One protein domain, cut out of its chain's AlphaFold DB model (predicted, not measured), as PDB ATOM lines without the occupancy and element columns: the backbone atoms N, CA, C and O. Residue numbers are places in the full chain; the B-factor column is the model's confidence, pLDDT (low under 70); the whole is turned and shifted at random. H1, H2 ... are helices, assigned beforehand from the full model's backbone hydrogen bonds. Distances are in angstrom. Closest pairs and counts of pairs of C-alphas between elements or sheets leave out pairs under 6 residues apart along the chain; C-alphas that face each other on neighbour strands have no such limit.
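What this domain is: This is residues 111 to 181 of the 527 residues of the protein "HAD-like domain-containing protein" of Artemisia annua (UniProt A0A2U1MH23). One long helix, H4, makes the length of the domain, and three short helices gather on one side of its first part: H1 and H3 pack on it at steep angles, and H2 lies beyond them, away from H4. The last residues of H4, 174 to 181, stick out past this small body. The printed part has 71 residues with four named helices, in the order H1, H2, H3, H4, and no named strand; its class is all helix. The whole is compact, with a radius of gyration of the C-alphas of 12.4 A, and elongated, spanning 41 by 26 by 22 A.

How they stand to each other: Start at H4, residues 155 to 181. With its residues 161 to 173 alone it touches H1, residues 111 to 122, at a steep tilt of 54 degrees, opposite ways; the closest C-alphas, of Ser 115 and Cys 169, are 5.2 A apart. With residues 158 to 165 alone H4 touches H3, residues 141 to 148, at a steep tilt of 59 degrees, closest at the C-alphas of Asn 141 and Ala 162, 5.0 A. From H3 look outward to H2, residues 130 to 136: they touch at a steep tilt of 62 degrees, with the C-alphas of Ile 136 and Ala 144 closest at 5.4 A. H1 and H2 are close but not clearly touching, with the closest C-alphas, of Lys 113 and Leu 133, 7.0 A apart. H2 and H4 are apart, as are H1 and H3. Every O i to N i+4 pair is within hydrogen-bond range in H1, H2 and H3; in H4, 21 of 23 are.

Where its parts are: Find C-alpha 155 at (22.294, 31.401, -22.286); from there H4 runs 39.2 A to C-alpha 181 at (7.951, -0.620, -4.836). H1 begins at C-alpha 111, at (5.507, 17.501, -9.873), and is 16.4 A long; H2 and H3 each measure 10.2 A.

The domain as a whole: The C-alphas of Arg 153 and Ala 181 are the two farthest apart, at 41.2 A. The printed part has no cut and no long link; that from H2 to H3 is tight. Look at residues 174 to 181 for low confidence: their pLDDT is under 70, against a mean of 81.4 for the printed part.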
ATOM      1  N   HIS A 111       4.052  17.657  -9.706       83.31
ATOM      2  CA  HIS A 111       5.507  17.501  -9.873       83.31
ATOM      3  C   HIS A 111       6.143  18.678 -10.618       83.31
ATOM      4  O   HIS A 111       7.195  19.161 -10.199       83.31
ATOM      5  N   GLU A 112       5.476  19.194 -11.653       84.62
ATOM      6  CA  GLU A 112       5.833  20.441 -12.340       84.62
ATOM      7  C   GLU A 112       5.934  21.582 -11.310       84.62
ATOM      8  O   GLU A 112       7.008  22.161 -11.116       84.62
ATOM      9  N   LYS A 113       4.850  21.817 -10.555       86.88
ATOM     10  CA  LYS A 113       4.743  22.845  -9.503       86.88
ATOM     11  C   LYS A 113       5.826  22.710  -8.423       86.88
ATOM     12  O   LYS A 113       6.450  23.706  -8.048       86.88
ATOM     13  N   GLN A 114       6.100  21.493  -7.950       85.88
ATOM     14  CA  GLN A 114       7.155  21.233  -6.961       85.88
ATOM     15  C   GLN A 114       8.572  21.404  -7.534       85.88
ATOM     16  O   GLN A 114       9.450  21.896  -6.822       85.88
ATOM     17  N   SER A 115       8.809  21.067  -8.807       91.75
ATOM     18  CA  SER A 115      10.126  21.226  -9.441       91.75
ATOM     19  C   SER A 115      10.535  22.697  -9.576       91.75
ATOM     20  O   SER A 115      11.663  23.058  -9.232       91.75
ATOM     21  N   TRP A 116       9.595  23.573  -9.953       91.75
ATOM     22  CA  TRP A 116       9.803  25.024  -9.981       91.75
ATOM     23  C   TRP A 116      10.033  25.614  -8.585       91.75
ATOM     24  O   TRP A 116      10.892  26.486  -8.415       91.75
ATOM     25  N   LEU A 117       9.313  25.117  -7.571       88.50
ATOM     26  CA  LEU A 117       9.510  25.523  -6.178       88.50
ATOM     27  C   LEU A 117      10.926  25.168  -5.691       88.50
ATOM     28  O   LEU A 117      11.615  26.025  -5.141       88.50
ATOM     29  N   ALA A 118      11.379  23.935  -5.925       88.31
ATOM     30  CA  ALA A 118      12.703  23.472  -5.520       88.31
ATOM     31  C   ALA A 118      13.833  24.211  -6.260       88.31
ATOM     32  O   ALA A 118      14.765  24.685  -5.611       88.31
ATOM     33  N   LEU A 119      13.718  24.416  -7.581       93.44
ATOM     34  CA  LEU A 119      14.709  25.192  -8.335       93.44
ATOM     35  C   LEU A 119      14.816  26.639  -7.820       93.44
ATOM     36  O   LEU A 119      15.923  27.162  -7.706       93.44
ATOM     37  N   SER A 120      13.698  27.274  -7.438       90.75
ATOM     38  CA  SER A 120      13.740  28.625  -6.854       90.75
ATOM     39  C   SER A 120      14.565  28.683  -5.560       90.75
ATOM     40  O   SER A 120      15.273  29.662  -5.330       90.75
ATOM     41  N   GLN A 121      14.542  27.617  -4.748       87.31
ATOM     42  CA  GLN A 121      15.305  27.527  -3.500       87.31
ATOM     43  C   GLN A 121      16.799  27.278  -3.750       87.31
ATOM     44  O   GLN A 121      17.625  27.904  -3.086       87.31
ATOM     45  N   GLU A 122      17.160  26.424  -4.715       89.31
ATOM     46  CA  GLU A 122      18.566  26.201  -5.094       89.31
ATOM     47  C   GLU A 122      19.214  27.457  -5.704       89.31
ATOM     48  O   GLU A 122      20.375  27.756  -5.423       89.31
ATOM     49  N   GLU A 123      18.458  28.223  -6.493       88.94
ATOM     50  CA  GLU A 123      18.934  29.419  -7.206       88.94
ATOM     51  C   GLU A 123      18.759  30.729  -6.406       88.94
ATOM     52  O   GLU A 123      19.039  31.822  -6.911       88.94
ATOM     53  N   GLY A 124      18.285  30.647  -5.155       85.56
ATOM     54  CA  GLY A 124      18.097  31.800  -4.264       85.56
ATOM     55  C   GLY A 124      17.068  32.825  -4.763       85.56
ATOM     56  O   GLY A 124      17.202  34.020  -4.492       85.56
ATOM     57  N   LYS A 125      16.070  32.377  -5.529       87.81
ATOM     58  CA  LYS A 125      15.015  33.201  -6.135       87.81
ATOM     59  C   LYS A 125      13.736  33.168  -5.297       87.81
ATOM     60  O   LYS A 125      13.511  32.264  -4.498       87.81
ATOM     61  N   SER A 126      12.852  34.138  -5.520       82.44
ATOM     62  CA  SER A 126      11.465  34.032  -5.061       82.44
ATOM     63  C   SER A 126      10.750  32.893  -5.807       82.44
ATOM     64  O   SER A 126      10.867  32.837  -7.037       82.44
ATOM     65  N   PRO A 127       9.988  32.023  -5.120       85.06
ATOM     66  CA  PRO A 127       9.195  30.993  -5.782       85.06
ATOM     67  C   PRO A 127       8.125  31.626  -6.687       85.06
ATOM     68  O   PRO A 127       7.583  32.679  -6.335       85.06
ATOM     69  N   PRO A 128       7.805  31.015  -7.841       84.38
ATOM     70  CA  PRO A 128       6.779  31.542  -8.730       84.38
ATOM     71  C   PRO A 128       5.382  31.431  -8.093       84.38
ATOM     72  O   PRO A 128       5.020  30.356  -7.605       84.38
ATOM     73  N   PRO A 129       4.570  32.504  -8.105       81.25
ATOM     74  CA  PRO A 129       3.166  32.432  -7.720       81.25
ATOM     75  C   PRO A 129       2.348  31.632  -8.747       81.25
ATOM     76  O   PRO A 129       2.740  31.461  -9.901       81.25
ATOM     77  N   GLU A 130       1.173  31.167  -8.328       78.06
ATOM     78  CA  GLU A 130       0.350  30.206  -9.077       78.06
ATOM     79  C   GLU A 130      -0.071  30.687 -10.480       78.06
ATOM     80  O   GLU A 130      -0.117  29.887 -11.413       78.06
ATOM     81  N   PHE A 131      -0.281  31.994 -10.675       76.44
ATOM     82  CA  PHE A 131      -0.571  32.554 -12.000       76.44
ATOM     83  C   PHE A 131       0.635  32.490 -12.958       76.44
ATOM     84  O   PHE A 131       0.452  32.284 -14.156       76.44
ATOM     85  N   MET A 132       1.875  32.609 -12.456       80.31
ATOM     86  CA  MET A 132       3.075  32.430 -13.286       80.31
ATOM     87  C   MET A 132       3.270  30.965 -13.665       80.31
ATOM     88  O   MET A 132       3.662  30.696 -14.794       80.31
ATOM     89  N   LEU A 133       2.964  30.031 -12.756       84.12
ATOM     90  CA  LEU A 133       3.041  28.592 -13.029       84.12
ATOM     91  C   LEU A 133       2.121  28.188 -14.192       84.12
ATOM     92  O   LEU A 133       2.588  27.547 -15.127       84.12
ATOM     93  N   ARG A 134       0.865  28.658 -14.204       79.06
ATOM     94  CA  ARG A 134      -0.060  28.454 -15.340       79.06
ATOM     95  C   ARG A 134       0.408  29.129 -16.634       79.06
ATOM     96  O   ARG A 134       0.099  28.660 -17.720       79.06
ATOM     97  N   ARG A 135       1.154  30.237 -16.540       78.62
ATOM     98  CA  ARG A 135       1.683  30.967 -17.709       78.62
ATOM     99  C   ARG A 135       2.919  30.305 -18.331       78.62
ATOM    100  O   ARG A 135       3.196  30.570 -19.494       78.62
ATOM    101  N   ILE A 136       3.645  29.469 -17.583       86.88
ATOM    102  CA  ILE A 136       4.788  28.679 -18.085       86.88
ATOM    103  C   ILE A 136       4.432  27.221 -18.404       86.88
ATOM    104  O   ILE A 136       5.281  26.476 -18.889       86.88
ATOM    105  N   GLU A 137       3.187  26.817 -18.163       81.75
ATOM    106  CA  GLU A 137       2.652  25.498 -18.491       81.75
ATOM    107  C   GLU A 137       2.755  25.252 -20.010       81.75
ATOM    108  O   GLU A 137       2.281  26.044 -20.823       81.75
ATOM    109  N   GLY A 138       3.471  24.196 -20.412       76.50
ATOM    110  CA  GLY A 138       3.781  23.912 -21.821       76.50
ATOM    111  C   GLY A 138       4.867  24.792 -22.472       76.50
ATOM    112  O   GLY A 138       5.232  24.539 -23.623       76.50
ATOM    113  N   MET A 139       5.435  25.787 -21.778       85.38
ATOM    114  CA  MET A 139       6.607  26.524 -22.275       85.38
ATOM    115  C   MET A 139       7.891  25.691 -22.141       85.38
ATOM    116  O   MET A 139       8.050  24.880 -21.228       85.38
ATOM    117  N   LYS A 140       8.883  25.951 -23.002       90.25
ATOM    118  CA  LYS A 140      10.242  25.426 -22.790       90.25
ATOM    119  C   LYS A 140      10.840  26.030 -21.523       90.25
ATOM    120  O   LYS A 140      10.772  27.243 -21.332       90.25
ATOM    121  N   ASN A 141      11.520  25.210 -20.721       90.50
ATOM    122  CA  ASN A 141      12.109  25.632 -19.447       90.50
ATOM    123  C   ASN A 141      13.029  26.869 -19.592       90.50
ATOM    124  O   ASN A 141      12.917  27.802 -18.804       90.50
ATOM    125  N   GLU A 142      13.863  26.947 -20.638       90.00
ATOM    126  CA  GLU A 142      14.703  28.130 -20.924       90.00
ATOM    127  C   GLU A 142      13.883  29.422 -21.136       90.00
ATOM    128  O   GLU A 142      14.276  30.492 -20.662       90.00
ATOM    129  N   GLN A 143      12.729  29.331 -21.805       86.12
ATOM    130  CA  GLN A 143      11.845  30.472 -22.081       86.12
ATOM    131  C   GLN A 143      11.057  30.869 -20.832       86.12
ATOM    132  O   GLN A 143      11.015  32.042 -20.479       86.12
ATOM    133  N   ALA A 144      10.532  29.893 -20.088       89.19
ATOM    134  CA  ALA A 144       9.915  30.124 -18.785       89.19
ATOM    135  C   ALA A 144      10.851  30.912 -17.846       89.19
ATOM    136  O   ALA A 144      10.449  31.914 -17.253       89.19
ATOM    137  N   ILE A 145      12.126  30.514 -17.770       89.94
ATOM    138  CA  ILE A 145      13.144  31.124 -16.897       89.94
ATOM    139  C   ILE A 145      13.535  32.546 -17.343       89.94
ATOM    140  O   ILE A 145      13.833  33.386 -16.489       89.94
ATOM    141  N   SER A 146      13.529  32.835 -18.648       85.69
ATOM    142  CA  SER A 146      13.996  34.115 -19.212       85.69
ATOM    143  C   SER A 146      12.893  35.141 -19.489       85.69
ATOM    144  O   SER A 146      13.096  36.325 -19.211       85.69
ATOM    145  N   GLU A 147      11.742  34.708 -20.009       81.56
ATOM    146  CA  GLU A 147      10.642  35.564 -20.476       81.56
ATOM    147  C   GLU A 147       9.585  35.810 -19.385       81.56
ATOM    148  O   GLU A 147       9.090  36.929 -19.264       81.56
ATOM    149  N   VAL A 148       9.260  34.799 -18.562       80.50
ATOM    150  CA  VAL A 148       8.195  34.899 -17.537       80.50
ATOM    151  C   VAL A 148       8.764  35.070 -16.128       80.50
ATOM    152  O   VAL A 148       8.411  36.016 -15.431       80.50
ATOM    153  N   LEU A 149       9.682  34.194 -15.708       83.12
ATOM    154  CA  LEU A 149      10.294  34.249 -14.374       83.12
ATOM    155  C   LEU A 149      11.405  35.309 -14.268       83.12
ATOM    156  O   LEU A 149      11.755  35.721 -13.162       83.12
ATOM    157  N   CYS A 150      11.969  35.747 -15.402       86.69
ATOM    158  CA  CYS A 150      13.062  36.727 -15.489       86.69
ATOM    159  C   CYS A 150      14.273  36.417 -14.575       86.69
ATOM    160  O   CYS A 150      14.967  37.322 -14.107       86.69
ATOM    161  N   TRP A 151      14.547  35.139 -14.294       87.75
ATOM    162  CA  TRP A 151      15.574  34.739 -13.326       87.75
ATOM    163  C   TRP A 151      17.006  34.897 -13.855       87.75
ATOM    164  O   TRP A 151      17.913  35.163 -13.060       87.75
ATOM    165  N   SER A 152      17.212  34.746 -15.165       86.56
ATOM    166  CA  SER A 152      18.465  35.060 -15.861       86.56
ATOM    167  C   SER A 152      18.200  35.400 -17.333       86.56
ATOM    168  O   SER A 152      17.112  35.165 -17.854       86.56
ATOM    169  N   ARG A 153      19.209  35.962 -18.005       85.38
ATOM    170  CA  ARG A 153      19.256  36.180 -19.465       85.38
ATOM    171  C   ARG A 153      20.552  35.657 -20.103       85.38
ATOM    172  O   ARG A 153      20.774  35.860 -21.289       85.38
ATOM    173  N   ASP A 154      21.412  35.002 -19.321       89.38
ATOM    174  CA  ASP A 154      22.646  34.370 -19.798       89.38
ATOM    175  C   ASP A 154      22.325  32.973 -20.372       89.38
ATOM    176  O   ASP A 154      21.875  32.109 -19.612       89.38
ATOM    177  N   PRO A 155      22.573  32.701 -21.671       87.19
ATOM    178  CA  PRO A 155      22.294  31.401 -22.286       87.19
ATOM    179  C   PRO A 155      22.973  30.203 -21.602       87.19
ATOM    180  O   PRO A 155      22.456  29.089 -21.685       87.19
ATOM    181  N   ALA A 156      24.106  30.401 -20.917       85.31
ATOM    182  CA  ALA A 156      24.763  29.339 -20.154       85.31
ATOM    183  C   ALA A 156      24.011  29.020 -18.849       85.31
ATOM    184  O   ALA A 156      23.859  27.851 -18.485       85.31
ATOM    185  N   GLN A 157      23.489  30.044 -18.167       86.62
ATOM    186  CA  GLN A 157      22.666  29.874 -16.966       86.62
ATOM    187  C   GLN A 157      21.293  29.295 -17.301       86.62
ATOM    188  O   GLN A 157      20.870  28.359 -16.632       86.62
ATOM    189  N   LEU A 158      20.631  29.782 -18.359       89.81
ATOM    190  CA  LEU A 158      19.329  29.262 -18.795       89.81
ATOM    191  C   LEU A 158      19.384  27.749 -19.036       89.81
ATOM    192  O   LEU A 158      18.555  27.019 -18.499       89.81
ATOM    193  N   LYS A 159      20.425  27.270 -19.730       89.81
ATOM    194  CA  LYS A 159      20.670  25.837 -19.957       89.81
ATOM    195  C   LYS A 159      20.902  25.051 -18.673       89.81
ATOM    196  O   LYS A 159      20.312  23.987 -18.500       89.81
ATOM    197  N   ARG A 160      21.718  25.577 -17.749       95.25
ATOM    198  CA  ARG A 160      21.947  24.940 -16.442       95.25
ATOM    199  C   ARG A 160      20.642  24.806 -15.656       95.25
ATOM    200  O   ARG A 160      20.344  23.733 -15.149       95.25
ATOM    201  N   MET A 161      19.876  25.889 -15.564       91.62
ATOM    202  CA  MET A 161      18.645  25.958 -14.776       91.62
ATOM    203  C   MET A 161      17.526  25.099 -15.389       91.62
ATOM    204  O   MET A 161      16.822  24.412 -14.653       91.62
ATOM    205  N   ALA A 162      17.404  25.067 -16.721       91.44
ATOM    206  CA  ALA A 162      16.470  24.194 -17.434       91.44
ATOM    207  C   ALA A 162      16.781  22.706 -17.194       91.44
ATOM    208  O   ALA A 162      15.921  21.977 -16.700       91.44
ATOM    209  N   SER A 163      18.033  22.287 -17.425       91.62
ATOM    210  CA  SER A 163      18.498  20.923 -17.125       91.62
ATOM    211  C   SER A 163      18.262  20.558 -15.655       91.62
ATOM    212  O   SER A 163      17.823  19.452 -15.347       91.62
ATOM    213  N   ARG A 164      18.486  21.503 -14.732       92.81
ATOM    214  CA  ARG A 164      18.286  21.275 -13.298       92.81
ATOM    215  C   ARG A 164      16.810  21.118 -12.913       92.81
ATOM    216  O   ARG A 164      16.501  20.271 -12.080       92.81
ATOM    217  N   LYS A 165      15.887  21.865 -13.534       93.31
ATOM    218  CA  LYS A 165      14.434  21.662 -13.368       93.31
ATOM    219  C   LYS A 165      14.022  20.256 -13.800       93.31
ATOM    220  O   LYS A 165      13.243  19.606 -13.107       93.31
ATOM    221  N   GLU A 166      14.559  19.782 -14.922       89.94
ATOM    222  CA  GLU A 166      14.268  18.453 -15.469       89.94
ATOM    223  C   GLU A 166      14.811  17.333 -14.566       89.94
ATOM    224  O   GLU A 166      14.056  16.423 -14.228       89.94
ATOM    225  N   GLU A 167      16.049  17.446 -14.065       86.81
ATOM    226  CA  GLU A 167      16.607  16.546 -13.037       86.81
ATOM    227  C   GLU A 167      15.717  16.467 -11.784       86.81
ATOM    228  O   GLU A 167      15.441  15.378 -11.276       86.81
ATOM    229  N   ILE A 168      15.254  17.617 -11.280       88.12
ATOM    230  CA  ILE A 168      14.391  17.691 -10.094       88.12
ATOM    231  C   ILE A 168      13.025  17.046 -10.373       88.12
ATOM    232  O   ILE A 168      12.538  16.274  -9.546       88.12
ATOM    233  N   CYS A 169      12.411  17.314 -11.530       87.81
ATOM    234  CA  CYS A 169      11.120  16.726 -11.893       87.81
ATOM    235  C   CYS A 169      11.216  15.193 -12.020       87.81
ATOM    236  O   CYS A 169      10.424  14.469 -11.413       87.81
ATOM    237  N   GLN A 170      12.255  14.687 -12.696       84.12
ATOM    238  CA  GLN A 170      12.532  13.250 -12.805       84.12
ATOM    239  C   GLN A 170      12.795  12.602 -11.436       84.12
ATOM    240  O   GLN A 170      12.350  11.481 -11.185       84.12
ATOM    241  N   ALA A 171      13.474  13.298 -10.515       82.69
ATOM    242  CA  ALA A 171      13.690  12.812  -9.153       82.69
ATOM    243  C   ALA A 171      12.385  12.730  -8.337       82.69
ATOM    244  O   ALA A 171      12.195  11.768  -7.588       82.69
ATOM    245  N   LEU A 172      11.469  13.693  -8.504       82.12
ATOM    246  CA  LEU A 172      10.145  13.686  -7.869       82.12
ATOM    247  C   LEU A 172       9.267  12.543  -8.407       82.12
ATOM    248  O   LEU A 172       8.722  11.771  -7.616       82.12
ATOM    249  N   GLN A 173       9.209  12.374  -9.733       78.38
ATOM    250  CA  GLN A 173       8.529  11.247 -10.384       78.38
ATOM    251  C   GLN A 173       9.117   9.900  -9.910       78.38
ATOM    252  O   GLN A 173       8.391   9.025  -9.432       78.38
ATOM    253  N   GLY A 174      10.447   9.749  -9.946       66.19
ATOM    254  CA  GLY A 174      11.166   8.549  -9.497       66.19
ATOM    255  C   GLY A 174      10.980   8.215  -8.010       66.19
ATOM    256  O   GLY A 174      11.001   7.039  -7.632       66.19
ATOM    257  N   GLY A 175      10.734   9.222  -7.166       57.97
ATOM    258  CA  GLY A 175      10.399   9.046  -5.753       57.97
ATOM    259  C   GLY A 175       9.123   8.227  -5.538       57.97
ATOM    260  O   GLY A 175       9.107   7.334  -4.687       57.97
ATOM    261  N   ILE A 176       8.086   8.449  -6.357       49.31
ATOM    262  CA  ILE A 176       6.835   7.675  -6.290       49.31
ATOM    263  C   ILE A 176       7.060   6.215  -6.698       49.31
ATOM    264  O   ILE A 176       6.498   5.322  -6.064       49.31
ATOM    265  N   TYR A 177       7.906   5.937  -7.695       37.06
ATOM    266  CA  TYR A 177       8.201   4.555  -8.092       37.06
ATOM    267  C   TYR A 177       8.913   3.763  -6.984       37.06
ATOM    268  O   TYR A 177       8.596   2.588  -6.797       37.06
ATOM    269  N   ARG A 178       9.790   4.393  -6.185       33.69
ATOM    270  CA  ARG A 178      10.348   3.752  -4.975       33.69
ATOM    271  C   ARG A 178       9.301   3.545  -3.884       33.69
ATOM    272  O   ARG A 178       9.183   2.432  -3.386       33.69
ATOM    273  N   PHE A 179       8.495   4.564  -3.572       31.12
ATOM    274  CA  PHE A 179       7.425   4.431  -2.576       31.12
ATOM    275  C   PHE A 179       6.400   3.348  -2.948       31.12
ATOM    276  O   PHE A 179       5.956   2.609  -2.074       31.12
ATOM    277  N   ARG A 180       6.058   3.193  -4.236       31.19
ATOM    278  CA  ARG A 180       5.213   2.085  -4.714       31.19
ATOM    279  C   ARG A 180       5.911   0.727  -4.631       31.19
ATOM    280  O   ARG A 180       5.249  -0.235  -4.258       31.19
ATOM    281  N   ALA A 181       7.205   0.636  -4.944       34.12
ATOM    282  CA  ALA A 181       7.951  -0.620  -4.836       34.12
ATOM    283  C   ALA A 181       7.996  -1.136  -3.386       34.12
ATOM    284  O   ALA A 181       7.639  -2.285  -3.139       34.12
TER     285      ALA A 181